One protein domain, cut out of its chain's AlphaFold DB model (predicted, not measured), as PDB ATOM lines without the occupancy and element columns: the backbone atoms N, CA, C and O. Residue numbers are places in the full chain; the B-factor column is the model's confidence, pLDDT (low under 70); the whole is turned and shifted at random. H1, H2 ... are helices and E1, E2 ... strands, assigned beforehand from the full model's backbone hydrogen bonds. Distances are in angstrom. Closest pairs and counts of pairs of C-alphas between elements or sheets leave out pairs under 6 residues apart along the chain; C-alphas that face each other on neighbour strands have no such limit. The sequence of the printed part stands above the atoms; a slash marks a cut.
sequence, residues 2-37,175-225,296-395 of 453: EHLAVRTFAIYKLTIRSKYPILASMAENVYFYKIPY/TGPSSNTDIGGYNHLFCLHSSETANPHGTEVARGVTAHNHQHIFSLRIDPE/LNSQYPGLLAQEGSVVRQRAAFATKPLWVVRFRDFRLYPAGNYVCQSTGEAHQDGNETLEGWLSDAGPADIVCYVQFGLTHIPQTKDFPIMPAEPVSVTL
ATOM      1  N   GLU A   2      -7.965 -49.932  41.413       24.89
ATOM      2  CA  GLU A   2      -7.117 -48.842  41.892       24.89
ATOM      3  C   GLU A   2      -5.659 -49.314  41.915       24.89
ATOM      4  O   GLU A   2      -5.340 -50.290  42.587       24.89
ATOM      5  N   HIS A   3      -4.773 -48.633  41.189       23.77
ATOM      6  CA  HIS A   3      -3.332 -48.793  41.372       23.77
ATOM      7  C   HIS A   3      -2.817 -47.628  42.218       23.77
ATOM      8  O   HIS A   3      -2.640 -46.508  41.741       23.77
ATOM      9  N   LEU A   4      -2.610 -47.923  43.501       21.59
ATOM     10  CA  LEU A   4      -1.935 -47.078  44.478       21.59
ATOM     11  C   LEU A   4      -0.458 -46.931  44.065       21.59
ATOM     12  O   LEU A   4       0.354 -47.826  44.291       21.59
ATOM     13  N   ALA A   5      -0.090 -45.815  43.441       22.11
ATOM     14  CA  ALA A   5       1.312 -45.457  43.257       22.11
ATOM     15  C   ALA A   5       1.810 -44.752  44.528       22.11
ATOM     16  O   ALA A   5       1.682 -43.536  44.669       22.11
ATOM     17  N   VAL A   6       2.366 -45.521  45.466       20.70
ATOM     18  CA  VAL A   6       3.107 -44.979  46.613       20.70
ATOM     19  C   VAL A   6       4.365 -44.294  46.070       20.70
ATOM     20  O   VAL A   6       5.316 -44.954  45.663       20.70
ATOM     21  N   ARG A   7       4.357 -42.960  46.000       25.62
ATOM     22  CA  ARG A   7       5.537 -42.156  45.652       25.62
ATOM     23  C   ARG A   7       6.201 -41.686  46.943       25.62
ATOM     24  O   ARG A   7       5.692 -40.801  47.625       25.62
ATOM     25  N   THR A   8       7.316 -42.323  47.277       21.28
ATOM     26  CA  THR A   8       8.134 -42.061  48.464       21.28
ATOM     27  C   THR A   8       8.750 -40.660  48.409       21.28
ATOM     28  O   THR A   8       9.419 -40.309  47.439       21.28
ATOM     29  N   PHE A   9       8.560 -39.871  49.468       26.72
ATOM     30  CA  PHE A   9       9.353 -38.674  49.748       26.72
ATOM     31  C   PHE A   9      10.456 -39.067  50.735       26.72
ATOM     32  O   PHE A   9      10.162 -39.604  51.800       26.72
ATOM     33  N   ALA A  10      11.720 -38.835  50.382       23.62
ATOM     34  CA  ALA A  10      12.839 -39.058  51.291       23.62
ATOM     35  C   ALA A  10      13.086 -37.788  52.118       23.62
ATOM     36  O   ALA A  10      13.403 -36.732  51.571       23.62
ATOM     37  N   ILE A  11      12.929 -37.894  53.438       26.97
ATOM     38  CA  ILE A  11      13.318 -36.863  54.405       26.97
ATOM     39  C   ILE A  11      14.726 -37.222  54.880       26.97
ATOM     40  O   ILE A  11      14.911 -38.238  55.546       26.97
ATOM     41  N   TYR A  12      15.722 -36.401  54.551       25.69
ATOM     42  CA  TYR A  12      17.084 -36.587  55.051       25.69
ATOM     43  C   TYR A  12      17.307 -35.706  56.281       25.69
ATOM     44  O   TYR A  12      17.071 -34.501  56.245       25.69
ATOM     45  N   LYS A  13      17.792 -36.302  57.372       26.45
ATOM     46  CA  LYS A  13      18.292 -35.585  58.550       26.45
ATOM     47  C   LYS A  13      19.816 -35.558  58.481       26.45
ATOM     48  O   LYS A  13      20.470 -36.507  58.908       26.45
ATOM     49  N   LEU A  14      20.397 -34.477  57.962       25.27
ATOM     50  CA  LEU A  14      21.836 -34.250  58.099       25.27
ATOM     51  C   LEU A  14      22.099 -33.654  59.487       25.27
ATOM     52  O   LEU A  14      21.787 -32.496  59.745       25.27
ATOM     53  N   THR A  15      22.635 -34.465  60.400       24.11
ATOM     54  CA  THR A  15      23.051 -34.001  61.733       24.11
ATOM     55  C   THR A  15      24.520 -33.590  61.664       24.11
ATOM     56  O   THR A  15      25.399 -34.453  61.662       24.11
ATOM     57  N   ILE A  16      24.811 -32.289  61.618       25.62
ATOM     58  CA  ILE A  16      26.185 -31.789  61.757       25.62
ATOM     59  C   ILE A  16      26.514 -31.776  63.253       25.62
ATOM     60  O   ILE A  16      26.202 -30.830  63.970       25.62
ATOM     61  N   ARG A  17      27.122 -32.855  63.760       21.77
ATOM     62  CA  ARG A  17      27.633 -32.878  65.139       21.77
ATOM     63  C   ARG A  17      28.919 -32.055  65.218       21.77
ATOM     64  O   ARG A  17      29.995 -32.547  64.889       21.77
ATOM     65  N   SER A  18      28.817 -30.820  65.704       28.14
ATOM     66  CA  SER A  18      29.968 -30.120  66.277       28.14
ATOM     67  C   SER A  18      30.362 -30.814  67.585       28.14
ATOM     68  O   SER A  18      29.525 -31.029  68.459       28.14
ATOM     69  N   LYS A  19      31.642 -31.170  67.739       23.45
ATOM     70  CA  LYS A  19      32.189 -31.775  68.968       23.45
ATOM     71  C   LYS A  19      32.338 -30.770  70.127       23.45
ATOM     72  O   LYS A  19      32.862 -31.138  71.176       23.45
ATOM     73  N   TYR A  20      31.885 -29.522  69.957       25.20
ATOM     74  CA  TYR A  20      32.057 -28.436  70.923       25.20
ATOM     75  C   TYR A  20      30.699 -27.907  71.419       25.20
ATOM     76  O   TYR A  20      29.954 -27.331  70.625       25.20
ATOM     77  N   PRO A  21      30.381 -28.016  72.725       25.48
ATOM     78  CA  PRO A  21      29.058 -27.689  73.272       25.48
ATOM     79  C   PRO A  21      28.733 -26.181  73.356       25.48
ATOM     80  O   PRO A  21      27.736 -25.814  73.957       25.48
ATOM     81  N   ILE A  22      29.540 -25.303  72.748       27.42
ATOM     82  CA  ILE A  22      29.278 -23.848  72.649       27.42
ATOM     83  C   ILE A  22      29.075 -23.414  71.177       27.42
ATOM     84  O   ILE A  22      28.709 -22.282  70.896       27.42
ATOM     85  N   LEU A  23      29.250 -24.327  70.213       29.95
ATOM     86  CA  LEU A  23      29.063 -24.081  68.772       29.95
ATOM     87  C   LEU A  23      27.976 -24.985  68.162       29.95
ATOM     88  O   LEU A  23      27.928 -25.154  66.947       29.95
ATOM     89  N   ALA A  24      27.155 -25.629  68.997       27.72
ATOM     90  CA  ALA A  24      26.266 -26.715  68.589       27.72
ATOM     91  C   ALA A  24      24.776 -26.344  68.449       27.72
ATOM     92  O   ALA A  24      23.997 -27.246  68.174       27.72
ATOM     93  N   SER A  25      24.356 -25.079  68.584       27.38
ATOM     94  CA  SER A  25      22.933 -24.724  68.392       27.38
ATOM     95  C   SER A  25      22.579 -24.153  67.015       27.38
ATOM     96  O   SER A  25      21.403 -24.003  66.711       27.38
ATOM     97  N   MET A  26      23.541 -23.888  66.124       33.84
ATOM     98  CA  MET A  26      23.230 -23.268  64.830       33.84
ATOM     99  C   MET A  26      23.167 -24.295  63.694       33.84
ATOM    100  O   MET A  26      24.191 -24.832  63.277       33.84
ATOM    101  N   ALA A  27      21.955 -24.468  63.160       30.89
ATOM    102  CA  ALA A  27      21.541 -25.330  62.045       30.89
ATOM    103  C   ALA A  27      21.140 -26.762  62.434       30.89
ATOM    104  O   ALA A  27      21.846 -27.742  62.185       30.89
ATOM    105  N   GLU A  28      19.919 -26.884  62.950       27.38
ATOM    106  CA  GLU A  28      19.170 -28.128  62.861       27.38
ATOM    107  C   GLU A  28      18.373 -28.174  61.544       27.38
ATOM    108  O   GLU A  28      17.451 -27.389  61.325       27.38
ATOM    109  N   ASN A  29      18.704 -29.181  60.728       30.31
ATOM    110  CA  ASN A  29      17.937 -29.728  59.604       30.31
ATOM    111  C   ASN A  29      18.035 -28.999  58.241       30.31
ATOM    112  O   ASN A  29      17.608 -27.862  58.054       30.31
ATOM    113  N   VAL A  30      18.532 -29.734  57.237       30.39
ATOM    114  CA  VAL A  30      18.398 -29.423  55.804       30.39
ATOM    115  C   VAL A  30      17.263 -30.284  55.257       30.39
ATOM    116  O   VAL A  30      17.343 -31.509  55.327       30.39
ATOM    117  N   TYR A  31      16.209 -29.666  54.723       31.84
ATOM    118  CA  TYR A  31      15.058 -30.387  54.173       31.84
ATOM    119  C   TYR A  31      15.105 -30.417  52.644       31.84
ATOM    120  O   TYR A  31      15.269 -29.383  51.992       31.84
ATOM    121  N   PHE A  32      14.936 -31.612  52.075       28.69
ATOM    122  CA  PHE A  32      14.954 -31.855  50.635       28.69
ATOM    123  C   PHE A  32      13.526 -31.885  50.089       28.69
ATOM    124  O   PHE A  32      12.700 -32.671  50.550       28.69
ATOM    125  N   TYR A  33      13.250 -31.066  49.074       31.58
ATOM    126  CA  TYR A  33      11.984 -31.088  48.343       31.58
ATOM    127  C   TYR A  33      12.265 -31.343  46.861       31.58
ATOM    128  O   TYR A  33      12.811 -30.491  46.167       31.58
ATOM    129  N   LYS A  34      11.877 -32.522  46.359       28.70
ATOM    130  CA  LYS A  34      11.849 -32.817  44.921       28.70
ATOM    131  C   LYS A  34      10.419 -32.628  44.427       28.70
ATOM    132  O   LYS A  34       9.524 -33.363  44.839       28.70
ATOM    133  N   ILE A  35      10.198 -31.645  43.557       29.59
ATOM    134  CA  ILE A  35       8.883 -31.374  42.967       29.59
ATOM    135  C   ILE A  35       8.882 -31.911  41.529       29.59
ATOM    136  O   ILE A  35       9.460 -31.274  40.649       29.59
ATOM    137  N   PRO A  36       8.268 -33.074  41.250       25.88
ATOM    138  CA  PRO A  36       8.093 -33.528  39.879       25.88
ATOM    139  C   PRO A  36       7.000 -32.707  39.185       25.88
ATOM    140  O   PRO A  36       5.900 -32.536  39.715       25.88
ATOM    141  N   TYR A  37       7.296 -32.229  37.979       27.64
ATOM    142  CA  TYR A  37       6.310 -31.634  37.081       27.64
ATOM    143  C   TYR A  37       5.463 -32.756  36.460       27.64
ATOM    144  O   TYR A  37       6.005 -33.713  35.906       27.64
ATOM    145  N   THR A 175      34.853 -18.435  59.061       48.88
ATOM    146  CA  THR A 175      34.520 -18.682  60.480       48.88
ATOM    147  C   THR A 175      33.025 -18.867  60.735       48.88
ATOM    148  O   THR A 175      32.471 -18.353  61.708       48.88
ATOM    149  N   GLY A 176      32.352 -19.608  59.859       48.38
ATOM    150  CA  GLY A 176      30.962 -19.984  60.075       48.38
ATOM    151  C   GLY A 176      30.555 -21.211  59.266       48.38
ATOM    152  O   GLY A 176      31.282 -21.616  58.350       48.38
ATOM    153  N   PRO A 177      29.432 -21.841  59.645       54.56
ATOM    154  CA  PRO A 177      28.941 -23.033  58.980       54.56
ATOM    155  C   PRO A 177      28.556 -22.721  57.531       54.56
ATOM    156  O   PRO A 177      28.091 -21.628  57.192       54.56
ATOM    157  N   SER A 178      28.746 -23.712  56.668       50.53
ATOM    158  CA  SER A 178      28.269 -23.689  55.293       50.53
ATOM    159  C   SER A 178      27.478 -24.946  55.005       50.53
ATOM    160  O   SER A 178      27.955 -26.043  55.298       50.53
ATOM    161  N   SER A 179      26.314 -24.796  54.386       60.78
ATOM    162  CA  SER A 179      25.630 -25.917  53.757       60.78
ATOM    163  C   SER A 179      26.143 -26.023  52.326       60.78
ATOM    164  O   SER A 179      25.849 -25.149  51.513       60.78
ATOM    165  N   ASN A 180      26.918 -27.067  52.038       69.75
ATOM    166  CA  ASN A 180      27.280 -27.450  50.677       69.75
ATOM    167  C   ASN A 180      26.417 -28.653  50.289       69.75
ATOM    168  O   ASN A 180      26.251 -29.584  51.078       69.75
ATOM    169  N   THR A 181      25.838 -28.627  49.098       71.31
ATOM    170  CA  THR A 181      25.048 -29.728  48.554       71.31
ATOM    171  C   THR A 181      25.510 -29.976  47.134       71.31
ATOM    172  O   THR A 181      25.402 -29.094  46.290       71.31
ATOM    173  N   ASP A 182      26.010 -31.179  46.891       75.06
ATOM    174  CA  ASP A 182      26.395 -31.634  45.563       75.06
ATOM    175  C   ASP A 182      25.227 -32.413  44.967       75.06
ATOM    176  O   ASP A 182      24.774 -33.415  45.530       75.06
ATOM    177  N   ILE A 183      24.701 -31.932  43.845       75.56
ATOM    178  CA  ILE A 183      23.621 -32.597  43.121       75.56
ATOM    179  C   ILE A 183      24.261 -33.485  42.056       75.56
ATOM    180  O   ILE A 183      24.879 -32.987  41.125       75.56
ATOM    181  N   GLY A 184      24.129 -34.802  42.198       79.81
ATOM    182  CA  GLY A 184      24.649 -35.794  41.254       79.81
ATOM    183  C   GLY A 184      23.681 -36.965  41.075       79.81
ATOM    184  O   GLY A 184      22.592 -36.979  41.653       79.81
ATOM    185  N   GLY A 185      24.077 -37.959  40.282       86.31
ATOM    186  CA  GLY A 185      23.296 -39.184  40.069       86.31
ATOM    187  C   GLY A 185      22.569 -39.206  38.726       86.31
ATOM    188  O   GLY A 185      23.097 -38.733  37.729       86.31
ATOM    189  N   TYR A 186      21.377 -39.795  38.667       88.19
ATOM    190  CA  TYR A 186      20.640 -39.972  37.412       88.19
ATOM    191  C   TYR A 186      19.583 -38.886  37.215       88.19
ATOM    192  O   TYR A 186      18.813 -38.565  38.127       88.19
ATOM    193  N   ASN A 187      19.501 -38.367  35.992       88.44
ATOM    194  CA  ASN A 187      18.413 -37.486  35.590       88.44
ATOM    195  C   ASN A 187      17.060 -38.206  35.614       88.44
ATOM    196  O   ASN A 187      16.970 -39.420  35.441       88.44
ATOM    197  N   HIS A 188      15.982 -37.440  35.792       90.50
ATOM    198  CA  HIS A 188      14.643 -37.952  35.524       90.50
ATOM    199  C   HIS A 188      14.404 -37.958  34.012       90.50
ATOM    200  O   HIS A 188      14.512 -36.915  33.367       90.50
ATOM    201  N   LEU A 189      14.061 -39.124  33.467       94.88
ATOM    202  CA  LEU A 189      13.967 -39.357  32.030       94.88
ATOM    203  C   LEU A 189      12.537 -39.694  31.615       94.88
ATOM    204  O   LEU A 189      11.765 -40.259  32.392       94.88
ATOM    205  N   PHE A 190      12.211 -39.362  30.375       96.06
ATOM    206  CA  PHE A 190      10.967 -39.716  29.708       96.06
ATOM    207  C   PHE A 190      11.270 -40.251  28.308       96.06
ATOM    208  O   PHE A 190      12.293 -39.915  27.707       96.06
ATOM    209  N   CYS A 191      10.372 -41.084  27.784       97.19
ATOM    210  CA  CYS A 191      10.428 -41.511  26.392       97.19
ATOM    211  C   CYS A 191      10.184 -40.308  25.474       97.19
ATOM    212  O   CYS A 191       9.298 -39.499  25.745       97.19
ATOM    213  N   LEU A 192      10.944 -40.226  24.387       97.12
ATOM    214  CA  LEU A 192      10.754 -39.259  23.313       97.12
ATOM    215  C   LEU A 192      10.444 -40.029  22.031       97.12
ATOM    216  O   LEU A 192      11.263 -40.832  21.575       97.12
ATOM    217  N   HIS A 193       9.255 -39.830  21.462       97.38
ATOM    218  CA  HIS A 193       8.915 -40.492  20.207       97.38
ATOM    219  C   HIS A 193       9.757 -39.913  19.057       97.38
ATOM    220  O   HIS A 193      10.114 -38.740  19.064       97.38
ATOM    221  N   SER A 194      10.054 -40.705  18.026       95.31
ATOM    222  CA  SER A 194      10.929 -40.288  16.913       95.31
ATOM    223  C   SER A 194      10.402 -39.102  16.092       95.31
ATOM    224  O   SER A 194      11.159 -38.481  15.351       95.31
ATOM    225  N   SER A 195       9.107 -38.802  16.202       96.31
ATOM    226  CA  SER A 195       8.457 -37.644  15.575       96.31
ATOM    227  C   SER A 195       8.389 -36.413  16.481       96.31
ATOM    228  O   SER A 195       7.854 -35.388  16.060       96.31
ATOM    229  N   GLU A 196       8.836 -36.520  17.730       96.31
ATOM    230  CA  GLU A 196       8.798 -35.451  18.724       96.31
ATOM    231  C   GLU A 196      10.168 -34.788  18.868       96.31
ATOM    232  O   GLU A 196      11.210 -35.348  18.535       96.31
ATOM    233  N   THR A 197      10.157 -33.574  19.408       95.31
ATOM    234  CA  THR A 197      11.362 -32.836  19.785       95.31
ATOM    235  C   THR A 197      11.289 -32.477  21.264       95.31
ATOM    236  O   THR A 197      10.258 -31.990  21.719       95.31
ATOM    237  N   ALA A 198      12.383 -32.656  22.005       95.12
ATOM    238  CA  ALA A 198      12.450 -32.333  23.436       95.12
ATOM    239  C   ALA A 198      12.308 -30.823  23.756       95.12
ATOM    240  O   ALA A 198      11.801 -30.436  24.810       95.12
ATOM    241  N   ASN A 199      12.749 -29.955  22.843       91.56
ATOM    242  CA  ASN A 199      12.638 -28.498  22.968       91.56
ATOM    243  C   ASN A 199      11.153 -28.072  22.931       91.56
ATOM    244  O   ASN A 199      10.408 -28.621  22.115       91.56
ATOM    245  N   PRO A 200      10.694 -27.105  23.758       94.75
ATOM    246  CA  PRO A 200      11.449 -26.227  24.673       94.75
ATOM    247  C   PRO A 200      11.494 -26.674  26.135       94.75
ATOM    248  O   PRO A 200      12.005 -25.948  26.989       94.75
ATOM    249  N   HIS A 201      10.947 -27.843  26.451       94.50
ATOM    250  CA  HIS A 201      10.704 -28.255  27.834       94.50
ATOM    251  C   HIS A 201      11.712 -29.279  28.365       94.50
ATOM    252  O   HIS A 201      11.678 -29.612  29.548       94.50
ATOM    253  N   GLY A 202      12.638 -29.728  27.524       95.62
ATOM    254  CA  GLY A 202      13.738 -30.598  27.901       95.62
ATOM    255  C   GLY A 202      14.787 -30.722  26.805       95.62
ATOM    256  O   GLY A 202      14.746 -30.033  25.781       95.62
ATOM    257  N   THR A 203      15.700 -31.659  27.023       97.31
ATOM    258  CA  THR A 203      16.795 -31.993  26.110       97.31
ATOM    259  C   THR A 203      16.722 -33.477  25.780       97.31
ATOM    260  O   THR A 203      16.479 -34.296  26.666       97.31
ATOM    261  N   GLU A 204      16.898 -33.850  24.511       97.44
ATOM    262  CA  GLU A 204      17.127 -35.249  24.140       97.44
ATOM    263  C   GLU A 204      18.563 -35.609  24.539       97.44
ATOM    264  O   GLU A 204      19.522 -35.079  23.979       97.44
ATOM    265  N   VAL A 205      18.712 -36.444  25.568       96.81
ATOM    266  CA  VAL A 205      20.024 -36.790  26.151       96.81
ATOM    267  C   VAL A 205      20.590 -38.091  25.584       96.81
ATOM    268  O   VAL A 205      21.797 -38.310  25.614       96.81
ATOM    269  N   ALA A 206      19.717 -38.928  25.027       96.25
ATOM    270  CA  ALA A 206      20.037 -40.102  24.230       96.25
ATOM    271  C   ALA A 206      18.890 -40.344  23.241       96.25
ATOM    272  O   ALA A 206      17.799 -39.804  23.416       96.25
ATOM    273  N   ARG A 207      19.118 -41.166  22.211       95.50
ATOM    274  CA  ARG A 207      18.118 -41.422  21.166       95.50
ATOM    275  C   ARG A 207      16.803 -41.916  21.774       95.50
ATOM    276  O   ARG A 207      16.772 -42.991  22.370       95.50
ATOM    277  N   GLY A 208      15.728 -41.155  21.584       96.19
ATOM    278  CA  GLY A 208      14.402 -41.496  22.108       96.19
ATOM    279  C   GLY A 208      14.242 -41.304  23.624       96.19
ATOM    280  O   GLY A 208      13.294 -41.828  24.214       96.19
ATOM    281  N   VAL A 209      15.151 -40.560  24.262       97.06
ATOM    282  CA  VAL A 209      15.151 -40.287  25.704       97.06
ATOM    283  C   VAL A 209      15.298 -38.790  25.948       97.06
ATOM    284  O   VAL A 209      16.320 -38.185  25.614       97.06
ATOM    285  N   THR A 210      14.305 -38.187  26.599       97.81
ATOM    286  CA  THR A 210      14.337 -36.775  26.987       97.81
ATOM    287  C   THR A 210      14.441 -36.590  28.498       97.81
ATOM    288  O   THR A 210      13.793 -37.287  29.279       97.81
ATOM    289  N   ALA A 211      15.261 -35.628  28.915       97.44
ATOM    290  CA  ALA A 211      15.310 -35.122  30.278       97.44
ATOM    291  C   ALA A 211      14.636 -33.743  30.319       97.44
ATOM    292  O   ALA A 211      15.062 -32.817  29.626       97.44
ATOM    293  N   HIS A 212      13.576 -33.602  31.116       97.38
ATOM    294  CA  HIS A 212      12.839 -32.342  31.234       97.38
ATOM    295  C   HIS A 212      13.580 -31.320  32.102       97.38
ATOM    296  O   HIS A 212      14.222 -31.670  33.097       97.38
ATOM    297  N   ASN A 213      13.421 -30.043  31.759       96.75
ATOM    298  CA  ASN A 213      13.892 -28.915  32.557       96.75
ATOM    299  C   ASN A 213      13.247 -28.951  33.947       96.75
ATOM    300  O   ASN A 213      12.045 -29.202  34.079       96.75
ATOM    301  N   HIS A 214      14.030 -28.695  34.992       95.75
ATOM    302  CA  HIS A 214      13.538 -28.745  36.371       95.75
ATOM    303  C   HIS A 214      14.330 -27.822  37.300       95.75
ATOM    304  O   HIS A 214      15.393 -27.323  36.951       95.75
ATOM    305  N   GLN A 215      13.803 -27.577  38.499       95.81
ATOM    306  CA  GLN A 215      14.497 -26.814  39.537       95.81
ATOM    307  C   GLN A 215      14.749 -27.694  40.757       95.81
ATOM    308  O   GLN A 215      13.883 -28.476  41.153       95.81
ATOM    309  N   HIS A 216      15.913 -27.514  41.372       95.31
ATOM    310  CA  HIS A 216      16.203 -28.001  42.717       95.31
ATOM    311  C   HIS A 216      16.206 -26.779  43.626       95.31
ATOM    312  O   HIS A 216      17.039 -25.898  43.438       95.31
ATOM    313  N   ILE A 217      15.257 -26.689  44.559       95.25
ATOM    314  CA  ILE A 217      15.169 -25.580  45.517       95.25
ATOM    315  C   ILE A 217      15.124 -26.167  46.923       95.25
ATOM    316  O   ILE A 217      14.224 -26.931  47.271       95.25
ATOM    317  N   PHE A 218      16.106 -25.792  47.727       93.44
ATOM    318  CA  PHE A 218      16.279 -26.212  49.107       93.44
ATOM    319  C   PHE A 218      15.817 -25.113  50.052       93.44
ATOM    320  O   PHE A 218      15.798 -23.935  49.695       93.44
ATOM    321  N   SER A 219      15.476 -25.504  51.276       94.88
ATOM    322  CA  SER A 219      15.164 -24.574  52.355       94.88
ATOM    323  C   SER A 219      16.017 -24.902  53.573       94.88
ATOM    324  O   SER A 219      15.790 -25.914  54.239       94.88
ATOM    325  N   LEU A 220      16.983 -24.037  53.871       95.00
ATOM    326  CA  LEU A 220      17.810 -24.113  55.072       95.00
ATOM    327  C   LEU A 220      17.096 -23.405  56.226       95.00
ATOM    328  O   LEU A 220      16.883 -22.197  56.154       95.00
ATOM    329  N   ARG A 221      16.749 -24.145  57.283       94.81
ATOM    330  CA  ARG A 221      16.242 -23.576  58.538       94.81
ATOM    331  C   ARG A 221      17.427 -23.148  59.407       94.81
ATOM    332  O   ARG A 221      18.336 -23.938  59.652       94.81
ATOM    333  N   ILE A 222      17.415 -21.909  59.877       94.44
ATOM    334  CA  ILE A 222      18.411 -21.343  60.788       94.44
ATOM    335  C   ILE A 222      17.663 -20.829  62.009       94.44
ATOM    336  O   ILE A 222      16.808 -19.958  61.891       94.44
ATOM    337  N   ASP A 223      18.019 -21.379  63.159       94.12
ATOM    338  CA  ASP A 223      17.538 -21.000  64.484       94.12
ATOM    339  C   ASP A 223      18.704 -20.300  65.199       94.12
ATOM    340  O   ASP A 223      19.609 -20.978  65.697       94.12
ATOM    341  N   PRO A 224      18.862 -18.975  65.036       92.31
ATOM    342  CA  PRO A 224      20.035 -18.273  65.519       92.31
ATOM    343  C   PRO A 224      19.957 -17.976  67.020       92.31
ATOM    344  O   PRO A 224      18.966 -17.471  67.524       92.31
ATOM    345  N   GLU A 225      21.081 -18.186  67.703       92.38
ATOM    346  CA  GLU A 225      21.326 -17.697  69.063       92.38
ATOM    347  C   GLU A 225      22.661 -16.929  69.106       92.38
ATOM    348  O   GLU A 225      23.643 -17.314  69.745       92.38
ATOM    349  N   LEU A 296      25.426 -15.471  53.179       89.50
ATOM    350  CA  LEU A 296      25.930 -15.408  51.813       89.50
ATOM    351  C   LEU A 296      25.205 -16.458  50.974       89.50
ATOM    352  O   LEU A 296      25.514 -17.648  51.059       89.50
ATOM    353  N   ASN A 297      24.244 -15.997  50.174       90.06
ATOM    354  CA  ASN A 297      23.473 -16.820  49.252       90.06
ATOM    355  C   ASN A 297      23.506 -16.198  47.849       90.06
ATOM    356  O   ASN A 297      22.813 -15.219  47.582       90.06
ATOM    357  N   SER A 298      24.328 -16.763  46.965       85.12
ATOM    358  CA  SER A 298      24.440 -16.348  45.559       85.12
ATOM    359  C   SER A 298      23.703 -17.280  44.594       85.12
ATOM    360  O   SER A 298      23.701 -17.025  43.394       85.12
ATOM    361  N   GLN A 299      23.106 -18.366  45.090       87.25
ATOM    362  CA  GLN A 299      22.529 -19.438  44.276       87.25
ATOM    363  C   GLN A 299      21.040 -19.586  44.590       87.25
ATOM    364  O   GLN A 299      20.602 -20.601  45.115       87.25
ATOM    365  N   TYR A 300      20.248 -18.556  44.285       91.44
ATOM    366  CA  TYR A 300      18.788 -18.616  44.353       91.44
ATOM    367  C   TYR A 300      18.199 -18.392  42.952       91.44
ATOM    368  O   TYR A 300      18.253 -17.268  42.450       91.44
ATOM    369  N   PRO A 301      17.633 -19.430  42.307       90.12
ATOM    370  CA  PRO A 301      17.121 -19.310  40.943       90.12
ATOM    371  C   PRO A 301      15.751 -18.619  40.855       90.12
ATOM    372  O   PRO A 301      15.326 -18.257  39.761       90.12
ATOM    373  N   GLY A 302      15.046 -18.453  41.981       91.69
ATOM    374  CA  GLY A 302      13.632 -18.079  41.986       91.69
ATOM    375  C   GLY A 302      12.726 -19.215  41.513       91.69
ATOM    376  O   GLY A 302      13.076 -19.973  40.613       91.69
ATOM    377  N   LEU A 303      11.543 -19.355  42.109       94.38
ATOM    378  CA  LEU A 303      10.566 -20.332  41.630       94.38
ATOM    379  C   LEU A 303       9.956 -19.883  40.292       94.38
ATOM    380  O   LEU A 303       9.301 -18.842  40.222       94.38
ATOM    381  N   LEU A 304      10.121 -20.701  39.247       95.44
ATOM    382  CA  LEU A 304       9.607 -20.425  37.896       95.44
ATOM    383  C   LEU A 304       8.131 -20.804  37.714       95.44
ATOM    384  O   LEU A 304       7.491 -20.377  36.753       95.44
ATOM    385  N   ALA A 305       7.579 -21.615  38.619       94.31
ATOM    386  CA  ALA A 305       6.174 -21.996  38.576       94.31
ATOM    387  C   ALA A 305       5.262 -20.762  38.728       94.31
ATOM    388  O   ALA A 305       5.437 -19.931  39.628       94.31
ATOM    389  N   GLN A 306       4.278 -20.661  37.835       95.00
ATOM    390  CA  GLN A 306       3.396 -19.501  37.717       95.00
ATOM    391  C   GLN A 306       2.486 -19.323  38.936       95.00
ATOM    392  O   GLN A 306       2.196 -20.273  39.673       95.00
ATOM    393  N   GLU A 307       2.018 -18.089  39.126       92.06
ATOM    394  CA  GLU A 307       0.947 -17.782  40.075       92.06
ATOM    395  C   GLU A 307      -0.308 -18.609  39.773       92.06
ATOM    396  O   GLU A 307      -0.632 -18.869  38.617       92.06
ATOM    397  N   GLY A 308      -0.956 -19.117  40.825       90.19
ATOM    398  CA  GLY A 308      -2.087 -20.045  40.717       90.19
ATOM    399  C   GLY A 308      -1.727 -21.502  40.393       90.19
ATOM    400  O   GLY A 308      -2.611 -22.354  40.404       90.19
ATOM    401  N   SER A 309      -0.457 -21.835  40.127       94.12
ATOM    402  CA  SER A 309      -0.064 -23.235  39.914       94.12
ATOM    403  C   SER A 309      -0.025 -24.030  41.223       94.12
ATOM    404  O   SER A 309       0.419 -23.535  42.260       94.12
ATOM    405  N   VAL A 310      -0.387 -25.315  41.146       92.12
ATOM    406  CA  VAL A 310      -0.330 -26.253  42.284       92.12
ATOM    407  C   VAL A 310       1.081 -26.340  42.875       92.12
ATOM    408  O   VAL A 310       1.245 -26.453  44.085       92.12
ATOM    409  N   VAL A 311       2.117 -26.259  42.033       92.44
ATOM    410  CA  VAL A 311       3.515 -26.251  42.490       92.44
ATOM    411  C   VAL A 311       3.797 -25.024  43.349       92.44
ATOM    412  O   VAL A 311       4.333 -25.169  44.443       92.44
ATOM    413  N   ARG A 312       3.419 -23.830  42.880       93.38
ATOM    414  CA  ARG A 312       3.652 -22.590  43.626       93.38
ATOM    415  C   ARG A 312       2.868 -22.553  44.928       93.38
ATOM    416  O   ARG A 312       3.421 -22.117  45.927       93.38
ATOM    417  N   GLN A 313       1.637 -23.055  44.927       91.69
ATOM    418  CA  GLN A 313       0.818 -23.140  46.134       91.69
ATOM    419  C   GLN A 313       1.438 -24.094  47.167       91.69
ATOM    420  O   GLN A 313       1.654 -23.725  48.315       91.69
ATOM    421  N   ARG A 314       1.823 -25.307  46.752       94.00
ATOM    422  CA  ARG A 314       2.407 -26.316  47.658       94.00
ATOM    423  C   ARG A 314       3.832 -26.002  48.108       94.00
ATOM    424  O   ARG A 314       4.258 -26.489  49.150       94.00
ATOM    425  N   ALA A 315       4.573 -25.223  47.327       94.50
ATOM    426  CA  ALA A 315       5.947 -24.827  47.614       94.50
ATOM    427  C   ALA A 315       6.078 -23.306  47.745       94.50
ATOM    428  O   ALA A 315       7.037 -22.716  47.247       94.50
ATOM    429  N   ALA A 316       5.127 -22.665  48.427       92.50
ATOM    430  CA  ALA A 316       5.114 -21.215  48.579       92.50
ATOM    431  C   ALA A 316       6.405 -20.666  49.210       92.50
ATOM    432  O   ALA A 316       6.900 -19.615  48.799       92.50
ATOM    433  N   PHE A 317       7.036 -21.441  50.102       93.38
ATOM    434  CA  PHE A 317       8.345 -21.131  50.680       93.38
ATOM    435  C   PHE A 317       9.440 -20.887  49.626       93.38
ATOM    436  O   PHE A 317      10.371 -20.135  49.880       93.38
ATOM    437  N   ALA A 318       9.348 -21.481  48.433       95.31
ATOM    438  CA  ALA A 318      10.337 -21.331  47.365       95.31
ATOM    439  C   ALA A 318      10.193 -20.018  46.570       95.31
ATOM    440  O   ALA A 318      11.003 -19.744  45.687       95.31
ATOM    441  N   THR A 319       9.162 -19.207  46.840       93.94
ATOM    442  CA  THR A 319       8.886 -17.968  46.086       93.94
ATOM    443  C   THR A 319       9.764 -16.785  46.498       93.94
ATOM    444  O   THR A 319       9.842 -15.790  45.764       93.94
ATOM    445  N   LYS A 320      10.428 -16.873  47.655       94.25
ATOM    446  CA  LYS A 320      11.309 -15.837  48.210       94.25
ATOM    447  C   LYS A 320      12.634 -16.476  48.646       94.25
ATOM    448  O   LYS A 320      12.616 -17.623  49.080       94.25
ATOM    449  N   PRO A 321      13.769 -15.759  48.536       94.00
ATOM    450  CA  PRO A 321      15.082 -16.261  48.953       94.00
ATOM    451  C   PRO A 321      15.253 -16.376  50.474       94.00
ATOM    452  O   PRO A 321      16.169 -17.059  50.930       94.00
ATOM    453  N   LEU A 322      14.451 -15.638  51.245       94.56
ATOM    454  CA  LEU A 322      14.538 -15.592  52.695       94.56
ATOM    455  C   LEU A 322      13.162 -15.317  53.299       94.56
ATOM    456  O   LEU A 322      12.478 -14.366  52.901       94.56
ATOM    457  N   TRP A 323      12.849 -16.083  54.336       94.38
ATOM    458  CA  TRP A 323      11.743 -15.835  55.247       94.38
ATOM    459  C   TRP A 323      12.240 -15.782  56.684       94.38
ATOM    460  O   TRP A 323      13.116 -16.549  57.074       94.38
ATOM    461  N   VAL A 324      11.652 -14.894  57.469       93.38
ATOM    462  CA  VAL A 324      11.926 -14.654  58.878       93.38
ATOM    463  C   VAL A 324      10.591 -14.760  59.591       93.38
ATOM    464  O   VAL A 324       9.697 -13.934  59.399       93.38
ATOM    465  N   VAL A 325      10.444 -15.815  60.378       91.88
ATOM    466  CA  VAL A 325       9.241 -16.090  61.167       91.88
ATOM    467  C   VAL A 325       9.616 -16.136  62.636       91.88
ATOM    468  O   VAL A 325      10.786 -16.270  62.983       91.88
ATOM    469  N   ARG A 326       8.624 -16.051  63.517       90.38
ATOM    470  CA  ARG A 326       8.873 -16.241  64.945       90.38
ATOM    471  C   ARG A 326       9.095 -17.709  65.267       90.38
ATOM    472  O   ARG A 326       8.417 -18.581  64.704       90.38
ATOM    473  N   PHE A 327      10.006 -17.954  66.201       90.00
ATOM    474  CA  PHE A 327      10.210 -19.280  66.750       90.00
ATOM    475  C   PHE A 327       8.906 -19.809  67.362       90.00
ATOM    476  O   PHE A 327       8.199 -19.112  68.095       90.00
ATOM    477  N   ARG A 328       8.591 -21.062  67.037       90.25
ATOM    478  CA  ARG A 328       7.654 -21.912  67.771       90.25
ATOM    479  C   ARG A 328       8.116 -23.350  67.654       90.25
ATOM    480  O   ARG A 328       8.619 -23.759  66.602       90.25
ATOM    481  N   ASP A 329       7.848 -24.116  68.703       89.25
ATOM    482  CA  ASP A 329       8.086 -25.550  68.698       89.25
ATOM    483  C   ASP A 329       7.400 -26.209  67.497       89.25
ATOM    484  O   ASP A 329       6.299 -25.834  67.085       89.25
ATOM    485  N   PHE A 330       8.080 -27.201  66.926       88.75
ATOM    486  CA  PHE A 330       7.605 -28.010  65.800       88.75
ATOM    487  C   PHE A 330       7.381 -27.258  64.472       88.75
ATOM    488  O   PHE A 330       6.991 -27.884  63.484       88.75
ATOM    489  N   ARG A 331       7.730 -25.964  64.370       88.75
ATOM    490  CA  ARG A 331       7.860 -25.266  63.076       88.75
ATOM    491  C   ARG A 331       9.183 -25.609  62.417       88.75
ATOM    492  O   ARG A 331      10.187 -24.906  62.551       88.75
ATOM    493  N   LEU A 332       9.165 -26.745  61.741       91.06
ATOM    494  CA  LEU A 332      10.338 -27.358  61.134       91.06
ATOM    495  C   LEU A 332      10.249 -27.358  59.605       91.06
ATOM    496  O   LEU A 332      11.213 -27.016  58.922       91.06
ATOM    497  N   TYR A 333       9.084 -27.718  59.065       94.19
ATOM    498  CA  TYR A 333       8.904 -28.010  57.645       94.19
ATOM    499  C   TYR A 333       8.170 -26.867  56.931       94.19
ATOM    500  O   TYR A 333       6.972 -26.694  57.139       94.19
ATOM    501  N   PRO A 334       8.835 -26.095  56.053       93.88
ATOM    502  CA  PRO A 334       8.240 -24.895  55.459       93.88
ATOM    503  C   PRO A 334       7.064 -25.170  54.501       93.88
ATOM    504  O   PRO A 334       6.300 -24.257  54.194       93.88
ATOM    505  N   ALA A 335       6.903 -26.412  54.034       94.25
ATOM    506  CA  ALA A 335       5.776 -26.855  53.207       94.25
ATOM    507  C   ALA A 335       4.672 -27.582  54.005       94.25
ATOM    508  O   ALA A 335       3.789 -28.189  53.397       94.25
ATOM    509  N   GLY A 336       4.740 -27.557  55.341       92.56
ATOM    510  CA  GLY A 336       3.852 -28.303  56.234       92.56
ATOM    511  C   GLY A 336       4.383 -29.692  56.615       92.56
ATOM    512  O   GLY A 336       5.326 -30.215  56.017       92.56
ATOM    513  N   ASN A 337       3.773 -30.293  57.637       91.38
ATOM    514  CA  ASN A 337       4.122 -31.620  58.166       91.38
ATOM    515  C   ASN A 337       3.721 -32.768  57.219       91.38
ATOM    516  O   ASN A 337       4.369 -33.815  57.185       91.38
ATOM    517  N   TYR A 338       2.652 -32.578  56.446       92.19
ATOM    518  CA  TYR A 338       2.021 -33.578  55.589       92.19
ATOM    519  C   TYR A 338       2.015 -33.088  54.134       92.19
ATOM    520  O   TYR A 338       1.054 -32.498  53.645       92.19
ATOM    521  N   VAL A 339       3.129 -33.318  53.435       90.56
ATOM    522  CA  VAL A 339       3.388 -32.753  52.094       90.56
ATOM    523  C   VAL A 339       2.751 -33.575  50.969       90.56
ATOM    524  O   VAL A 339       2.350 -33.026  49.939       90.56
ATOM    525  N   CYS A 340       2.668 -34.897  51.121       91.81
ATOM    526  CA  CYS A 340       2.113 -35.793  50.106       91.81
ATOM    527  C   CYS A 340       0.667 -35.403  49.779       91.81
ATOM    528  O   CYS A 340      -0.181 -35.412  50.661       91.81
ATOM    529  N   GLN A 341       0.392 -35.079  48.510       89.81
ATOM    530  CA  GLN A 341      -0.941 -34.674  48.034       89.81
ATOM    531  C   GLN A 341      -1.553 -33.467  48.773       89.81
ATOM    532  O   GLN A 341      -2.759 -33.252  48.680       89.81
ATOM    533  N   SER A 342      -0.738 -32.661  49.464       89.75
ATOM    534  CA  SER A 342      -1.212 -31.429  50.095       89.75
ATOM    535  C   SER A 342      -1.835 -30.484  49.067       89.75
ATOM    536  O   SER A 342      -1.382 -30.409  47.922       89.75
ATOM    537  N   THR A 343      -2.849 -29.728  49.483       88.75
ATOM    538  CA  THR A 343      -3.406 -28.627  48.681       88.75
ATOM    539  C   THR A 343      -2.445 -27.436  48.636       88.75
ATOM    540  O   THR A 343      -2.439 -26.685  47.666       88.75
ATOM    541  N   GLY A 344      -1.585 -27.299  49.653       87.31
ATOM    542  CA  GLY A 344      -0.681 -26.158  49.812       87.31
ATOM    543  C   GLY A 344      -1.354 -24.941  50.445       87.31
ATOM    544  O   GLY A 344      -0.836 -23.836  50.341       87.31
ATOM    545  N   GLU A 345      -2.522 -25.115  51.066       89.56
ATOM    546  CA  GLU A 345      -3.188 -24.044  51.806       89.56
ATOM    547  C   GLU A 345      -2.361 -23.618  53.024       89.56
ATOM    548  O   GLU A 345      -1.954 -24.447  53.836       89.56
ATOM    549  N   ALA A 346      -2.127 -22.312  53.160       85.69
ATOM    550  CA  ALA A 346      -1.218 -21.774  54.168       85.69
ATOM    551  C   ALA A 346      -1.672 -22.026  55.616       85.69
ATOM    552  O   ALA A 346      -0.846 -22.302  56.484       85.69
ATOM    553  N   HIS A 347      -2.982 -21.965  55.858       83.31
ATOM    554  CA  HIS A 347      -3.601 -22.058  57.185       83.31
ATOM    555  C   HIS A 347      -4.393 -23.358  57.376       83.31
ATOM    556  O   HIS A 347      -5.447 -23.360  58.004       83.31
ATOM    557  N   GLN A 348      -3.925 -24.464  56.796       82.31
ATOM    558  CA  GLN A 348      -4.579 -25.751  56.995       82.31
ATOM    559  C   GLN A 348      -4.305 -26.274  58.414       82.31
ATOM    560  O   GLN A 348      -3.148 -26.476  58.788       82.31
ATOM    561  N   ASP A 349      -5.365 -26.548  59.180       81.19
ATOM    562  CA  ASP A 349      -5.259 -27.105  60.533       81.19
ATOM    563  C   ASP A 349      -4.381 -28.368  60.546       81.19
ATOM    564  O   ASP A 349      -4.624 -29.338  59.822       81.19
ATOM    565  N   GLY A 350      -3.328 -28.351  61.366       82.44
ATOM    566  CA  GLY A 350      -2.370 -29.456  61.491       82.44
ATOM    567  C   GLY A 350      -1.339 -29.574  60.356       82.44
ATOM    568  O   GLY A 350      -0.456 -30.432  60.433       82.44
ATOM    569  N   ASN A 351      -1.403 -28.714  59.334       88.31
ATOM    570  CA  ASN A 351      -0.475 -28.704  58.200       88.31
ATOM    571  C   ASN A 351      -0.101 -27.287  57.731       88.31
ATOM    572  O   ASN A 351       0.093 -27.057  56.539       88.31
ATOM    573  N   GLU A 352      -0.014 -26.341  58.667       90.81
ATOM    574  CA  GLU A 352       0.360 -24.956  58.376       90.81
ATOM    575  C   GLU A 352       1.681 -24.882  57.605       90.81
ATOM    576  O   GLU A 352       2.662 -25.550  57.952       90.81
ATOM    577  N   THR A 353       1.709 -24.040  56.576       91.94
ATOM    578  CA  THR A 353       2.927 -23.773  55.812       91.94
ATOM    579  C   THR A 353       3.616 -22.520  56.331       91.94
ATOM    580  O   THR A 353       3.082 -21.764  57.145       91.94
ATOM    581  N   LEU A 354       4.811 -22.266  55.808       90.81
ATOM    582  CA  LEU A 354       5.598 -21.103  56.178       90.81
ATOM    583  C   LEU A 354       4.862 -19.766  55.978       90.81
ATOM    584  O   LEU A 354       5.044 -18.856  56.784       90.81
ATOM    585  N   GLU A 355       4.012 -19.643  54.955       89.75
ATOM    586  CA  GLU A 355       3.193 -18.436  54.759       89.75
ATOM    587  C   GLU A 355       2.177 -18.247  55.890       89.75
ATOM    588  O   GLU A 355       1.942 -17.122  56.330       89.75
ATOM    589  N   GLY A 356       1.626 -19.347  56.413       89.38
ATOM    590  CA  GLY A 356       0.672 -19.314  57.516       89.38
ATOM    591  C   GLY A 356       1.291 -18.857  58.838       89.38
ATOM    592  O   GLY A 356       0.601 -18.311  59.694       89.38
ATOM    593  N   TRP A 357       2.607 -19.012  58.997       89.38
ATOM    594  CA  TRP A 357       3.332 -18.629  60.212       89.38
ATOM    595  C   TRP A 357       3.631 -17.127  60.315       89.38
ATOM    596  O   TRP A 357       4.120 -16.677  61.351       89.38
ATOM    597  N   LEU A 358       3.347 -16.342  59.269       85.38
ATOM    598  CA  LEU A 358       3.642 -14.905  59.223       85.38
ATOM    599  C   LEU A 358       2.705 -14.050  60.085       85.38
ATOM    600  O   LEU A 358       3.091 -12.964  60.506       85.38
ATOM    601  N   SER A 359       1.486 -14.516  60.372       69.88
ATOM    602  CA  SER A 359       0.448 -13.748  61.085       69.88
ATOM    603  C   SER A 359       0.690 -13.585  62.591       69.88
ATOM    604  O   SER A 359      -0.162 -13.112  63.338       69.88
ATOM    605  N   ASP A 360       1.845 -14.019  63.065       69.31
ATOM    606  CA  ASP A 360       2.152 -14.175  64.467       69.31
ATOM    607  C   ASP A 360       2.743 -12.875  65.060       69.31
ATOM    608  O   ASP A 360       3.874 -12.524  64.744       69.31
ATOM    609  N   ALA A 361       2.056 -12.233  66.025       56.62
ATOM    610  CA  ALA A 361       2.542 -11.055  66.784       56.62
ATOM    611  C   ALA A 361       3.121 -11.360  68.198       56.62
ATOM    612  O   ALA A 361       2.575 -12.204  68.919       56.62
ATOM    613  N   GLY A 362       4.208 -10.681  68.614       54.25
ATOM    614  CA  GLY A 362       4.829 -10.750  69.964       54.25
ATOM    615  C   GLY A 362       6.373 -10.927  69.979       54.25
ATOM    616  O   GLY A 362       6.931 -11.256  68.937       54.25
ATOM    617  N   PRO A 363       7.063 -10.733  71.127       53.12
ATOM    618  CA  PRO A 363       8.545 -10.770  71.256       53.12
ATOM    619  C   PRO A 363       9.127 -12.199  71.119       53.12
ATOM    620  O   PRO A 363       8.369 -13.149  71.293       53.12
ATOM    621  N   ALA A 364      10.425 -12.485  70.903       69.25
ATOM    622  CA  ALA A 364      11.595 -11.771  70.341       69.25
ATOM    623  C   ALA A 364      12.660 -12.804  69.849       69.25
ATOM    624  O   ALA A 364      13.853 -12.516  69.841       69.25
ATOM    625  N   ASP A 365      12.209 -14.015  69.489       88.75
ATOM    626  CA  ASP A 365      13.037 -15.109  68.969       88.75
ATOM    627  C   ASP A 365      12.582 -15.463  67.546       88.75
ATOM    628  O   ASP A 365      11.376 -15.543  67.256       88.75
ATOM    629  N   ILE A 366      13.544 -15.609  66.644       91.31
ATOM    630  CA  ILE A 366      13.328 -15.661  65.201       91.31
ATOM    631  C   ILE A 366      13.875 -16.955  64.618       91.31
ATOM    632  O   ILE A 366      14.873 -17.486  65.068       91.31
ATOM    633  N   VAL A 367      13.268 -17.418  63.531       93.06
ATOM    634  CA  VAL A 367      13.785 -18.510  62.708       93.06
ATOM    635  C   VAL A 367      13.841 -18.025  61.270       93.06
ATOM    636  O   VAL A 367      12.862 -17.499  60.732       93.06
ATOM    637  N   CYS A 368      14.992 -18.216  60.634       93.38
ATOM    638  CA  CYS A 368      15.193 -17.892  59.232       93.38
ATOM    639  C   CYS A 368      15.052 -19.149  58.373       93.38
ATOM    640  O   CYS A 368      15.602 -20.198  58.695       93.38
ATOM    641  N   TYR A 369      14.382 -19.029  57.237       95.31
ATOM    642  CA  TYR A 369      14.352 -20.043  56.192       95.31
ATOM    643  C   TYR A 369      15.002 -19.445  54.951       95.31
ATOM    644  O   TYR A 369      14.478 -18.476  54.411       95.31
ATOM    645  N   VAL A 370      16.139 -19.996  54.525       94.81
ATOM    646  CA  VAL A 370      16.931 -19.508  53.386       94.81
ATOM    647  C   VAL A 370      16.780 -20.452  52.204       94.81
ATOM    648  O   VAL A 370      17.056 -21.649  52.320       94.81
ATOM    649  N   GLN A 371      16.385 -19.910  51.057       95.06
ATOM    650  CA  GLN A 371      16.139 -20.676  49.846       95.06
ATOM    651  C   GLN A 371      17.312 -20.548  48.896       95.06
ATOM    652  O   GLN A 371      17.731 -19.449  48.539       95.06
ATOM    653  N   PHE A 372      17.827 -21.687  48.460       94.12
ATOM    654  CA  PHE A 372      18.958 -21.777  47.544       94.12
ATOM    655  C   PHE A 372      18.801 -23.011  46.659       94.12
ATOM    656  O   PHE A 372      17.975 -23.878  46.943       94.12
ATOM    657  N   GLY A 373      19.559 -23.096  45.575       93.25
ATOM    658  CA  GLY A 373      19.474 -24.187  44.619       93.25
ATOM    659  C   GLY A 373      19.825 -23.755  43.201       93.25
ATOM    660  O   GLY A 373      20.590 -22.812  43.001       93.25
ATOM    661  N   LEU A 374      19.263 -24.450  42.213       93.69
ATOM    662  CA  LEU A 374      19.570 -24.235  40.799       93.69
ATOM    663  C   LEU A 374      18.380 -24.531  39.882       93.69
ATOM    664  O   LEU A 374      17.463 -25.281  40.231       93.69
ATOM    665  N   THR A 375      18.419 -23.947  38.687       95.50
ATOM    666  CA  THR A 375      17.563 -24.332  37.561       95.50
ATOM    667  C   THR A 375      18.383 -25.216  36.638       95.50
ATOM    668  O   THR A 375      19.340 -24.745  36.029       95.50
ATOM    669  N   HIS A 376      18.005 -26.485  36.538       94.81
ATOM    670  CA  HIS A 376      18.699 -27.465  35.724       94.81
ATOM    671  C   HIS A 376      18.076 -27.519  34.330       94.81
ATOM    672  O   HIS A 376      16.900 -27.866  34.168       94.81
ATOM    673  N   ILE A 377      18.889 -27.183  33.330       96.06
ATOM    674  CA  ILE A 377      18.624 -27.449  31.918       96.06
ATOM    675  C   ILE A 377      19.508 -28.641  31.544       96.06
ATOM    676  O   ILE A 377      20.710 -28.433  31.352       96.06
ATOM    677  N   PRO A 378      18.960 -29.873  31.504       95.00
ATOM    678  CA  PRO A 378      19.767 -31.067  31.303       95.00
ATOM    679  C   PRO A 378      20.558 -31.005  30.001       95.00
ATOM    680  O   PRO A 378      20.049 -30.559  28.969       95.00
ATOM    681  N   GLN A 379      21.791 -31.488  30.038       94.19
ATOM    682  CA  GLN A 379      22.666 -31.595  28.879       94.19
ATOM    683  C   GLN A 379      22.998 -33.061  28.607       94.19
ATOM    684  O   GLN A 379      22.882 -33.926  29.472       94.19
ATOM    685  N   THR A 380      23.465 -33.357  27.396       94.88
ATOM    686  CA  THR A 380      23.897 -34.713  27.019       94.88
ATOM    687  C   THR A 380      25.019 -35.242  27.914       94.88
ATOM    688  O   THR A 380      25.054 -36.434  28.192       94.88
ATOM    689  N   LYS A 381      25.893 -34.365  28.437       93.75
ATOM    690  CA  LYS A 381      26.942 -34.727  29.409       93.75
ATOM    691  C   LYS A 381      26.406 -35.237  30.753       93.75
ATOM    692  O   LYS A 381      27.172 -35.803  31.523       93.75
ATOM    693  N   ASP A 382      25.124 -35.013  31.045       92.50
ATOM    694  CA  ASP A 382      24.490 -35.408  32.305       92.50
ATOM    695  C   ASP A 382      23.853 -36.809  32.218       92.50
ATOM    696  O   ASP A 382      23.108 -37.226  33.108       92.50
ATOM    697  N   PHE A 383      24.105 -37.530  31.120       94.62
ATOM    698  CA  PHE A 383      23.624 -38.880  30.856       94.62
ATOM    699  C   PHE A 383      24.799 -39.787  30.431       94.62
ATOM    700  O   PHE A 383      25.654 -39.351  29.661       94.62
ATOM    701  N   PRO A 384      24.868 -41.052  30.893       93.00
ATOM    702  CA  PRO A 384      23.908 -41.740  31.761       93.00
ATOM    703  C   PRO A 384      23.993 -41.328  33.232       93.00
ATOM    704  O   PRO A 384      23.026 -41.526  33.954       93.00
ATOM    705  N   ILE A 385      25.107 -40.743  33.673       94.38
ATOM    706  CA  ILE A 385      25.324 -40.306  35.056       94.38
ATOM    707  C   ILE A 385      25.701 -38.828  35.035       94.38
ATOM    708  O   ILE A 385      26.613 -38.428  34.317       94.38
ATOM    709  N   MET A 386      25.009 -38.032  35.839       91.94
ATOM    710  CA  MET A 386      25.242 -36.605  35.981       91.94
ATOM    711  C   MET A 386      26.446 -36.339  36.897       91.94
ATOM    712  O   MET A 386      26.453 -36.818  38.040       91.94
ATOM    713  N   PRO A 387      27.444 -35.561  36.432       91.38
ATOM    714  CA  PRO A 387      28.500 -35.036  37.290       91.38
ATOM    715  C   PRO A 387      27.930 -34.164  38.413       91.38
ATOM    716  O   PRO A 387      26.896 -33.527  38.246       91.38
ATOM    717  N   ALA A 388      28.626 -34.107  39.548       91.06
ATOM    718  CA  ALA A 388      28.197 -33.296  40.681       91.06
ATOM    719  C   ALA A 388      28.124 -31.799  40.326       91.06
ATOM    720  O   ALA A 388      29.115 -31.208  39.890       91.06
ATOM    721  N   GLU A 389      26.971 -31.182  40.570       88.00
ATOM    722  CA  GLU A 389      26.760 -29.739  40.485       88.00
ATOM    723  C   GLU A 389      26.576 -29.154  41.901       88.00
ATOM    724  O   GLU A 389      25.589 -29.471  42.574       88.00
ATOM    725  N   PRO A 390      27.524 -28.333  42.394       88.44
ATOM    726  CA  PRO A 390      27.501 -27.837  43.765       88.44
ATOM    727  C   PRO A 390      26.597 -26.608  43.937       88.44
ATOM    728  O   PRO A 390      26.680 -25.621  43.199       88.44
ATOM    729  N   VAL A 391      25.809 -26.608  45.010       88.88
ATOM    730  CA  VAL A 391      25.112 -25.427  45.535       88.88
ATOM    731  C   VAL A 391      25.473 -25.196  46.992       88.88
ATOM    732  O   VAL A 391      25.625 -26.141  47.769       88.88
ATOM    733  N   SER A 392      25.636 -23.934  47.388       87.56
ATOM    734  CA  SER A 392      26.031 -23.612  48.752       87.56
ATOM    735  C   SER A 392      25.455 -22.309  49.292       87.56
ATOM    736  O   SER A 392      25.237 -21.337  48.571       87.56
ATOM    737  N   VAL A 393      25.272 -22.296  50.611       88.38
ATOM    738  CA  VAL A 393      25.017 -21.098  51.416       88.38
ATOM    739  C   VAL A 393      26.057 -21.067  52.525       88.38
ATOM    740  O   VAL A 393      26.386 -22.096  53.120       88.38
ATOM    741  N   THR A 394      26.616 -19.891  52.796       89.25
ATOM    742  CA  THR A 394      27.635 -19.717  53.838       89.25
ATOM    743  C   THR A 394      27.186 -18.675  54.850       89.25
ATOM    744  O   THR A 394      26.799 -17.573  54.471       89.25
ATOM    745  N   LEU A 395      27.310 -18.994  56.137       90.25
ATOM    746  CA  LEU A 395      27.229 -18.005  57.206       90.25
ATOM    747  C   LEU A 395      28.636 -17.506  57.523       90.25
ATOM    748  O   LEU A 395      29.547 -18.295  57.773       90.25
TER     749      LEU A 395
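What this domain is: This is residues 2 to 37, 175 to 225 and 296 to 395 of the 453 residues of a protein of Aspergillus thermomutatus (UniProt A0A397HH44). Little of this is regular structure: a small sandwich of sheets E1-E8 and E5-E7-E6, with sheet E2-E4-E3 at one end and H1, H2 and H3 beyond E5-E7-E6. Of 187 printed residues, 68 are in named elements, mostly strand: E1 E2 E3 E4 E5 H1 H2 E6 H3 E7 E8. The sheets are antiparallel; the whole is compact, radius of gyration of the C-alphas 18.6 A, spanning 62 by 40 by 30 A.

How they stand to each other: E1, residues 178 to 185, neighbours E8, 386 to 395: N 181 and O 391, 2.8 A. E2, residues 189 to 191, and E3, residues 202 to 206, are the edge strands of a sheet whose inner strand is E4, residues 209 to 212; E3 and E4 form a hairpin. E7, 366 to 376, is inner between E5, 214 to 222, and E6, 322 to 326: N 218 and O 372, 2.8 A. H2, 316 to 319, and H3, 356 to 359, only graze this sheet.

Where its parts are: H1 is residues 310 to 314. E7 measures 32.2 A. C-alpha 178 is at (28.269, -23.689, 55.293), C-alpha 395 at (27.229, -18.005, 57.206).

The domain as a whole: Cuts leave gaps of 38.9 A, C-alphas 37 to 175, and 18.0 A, 225 to 296. E6 to H3 is long. The model's confidence is low, with pLDDT under 70, in 48 printed residues, namely residues 2 to 37, 175 to 180 and 359 to 364.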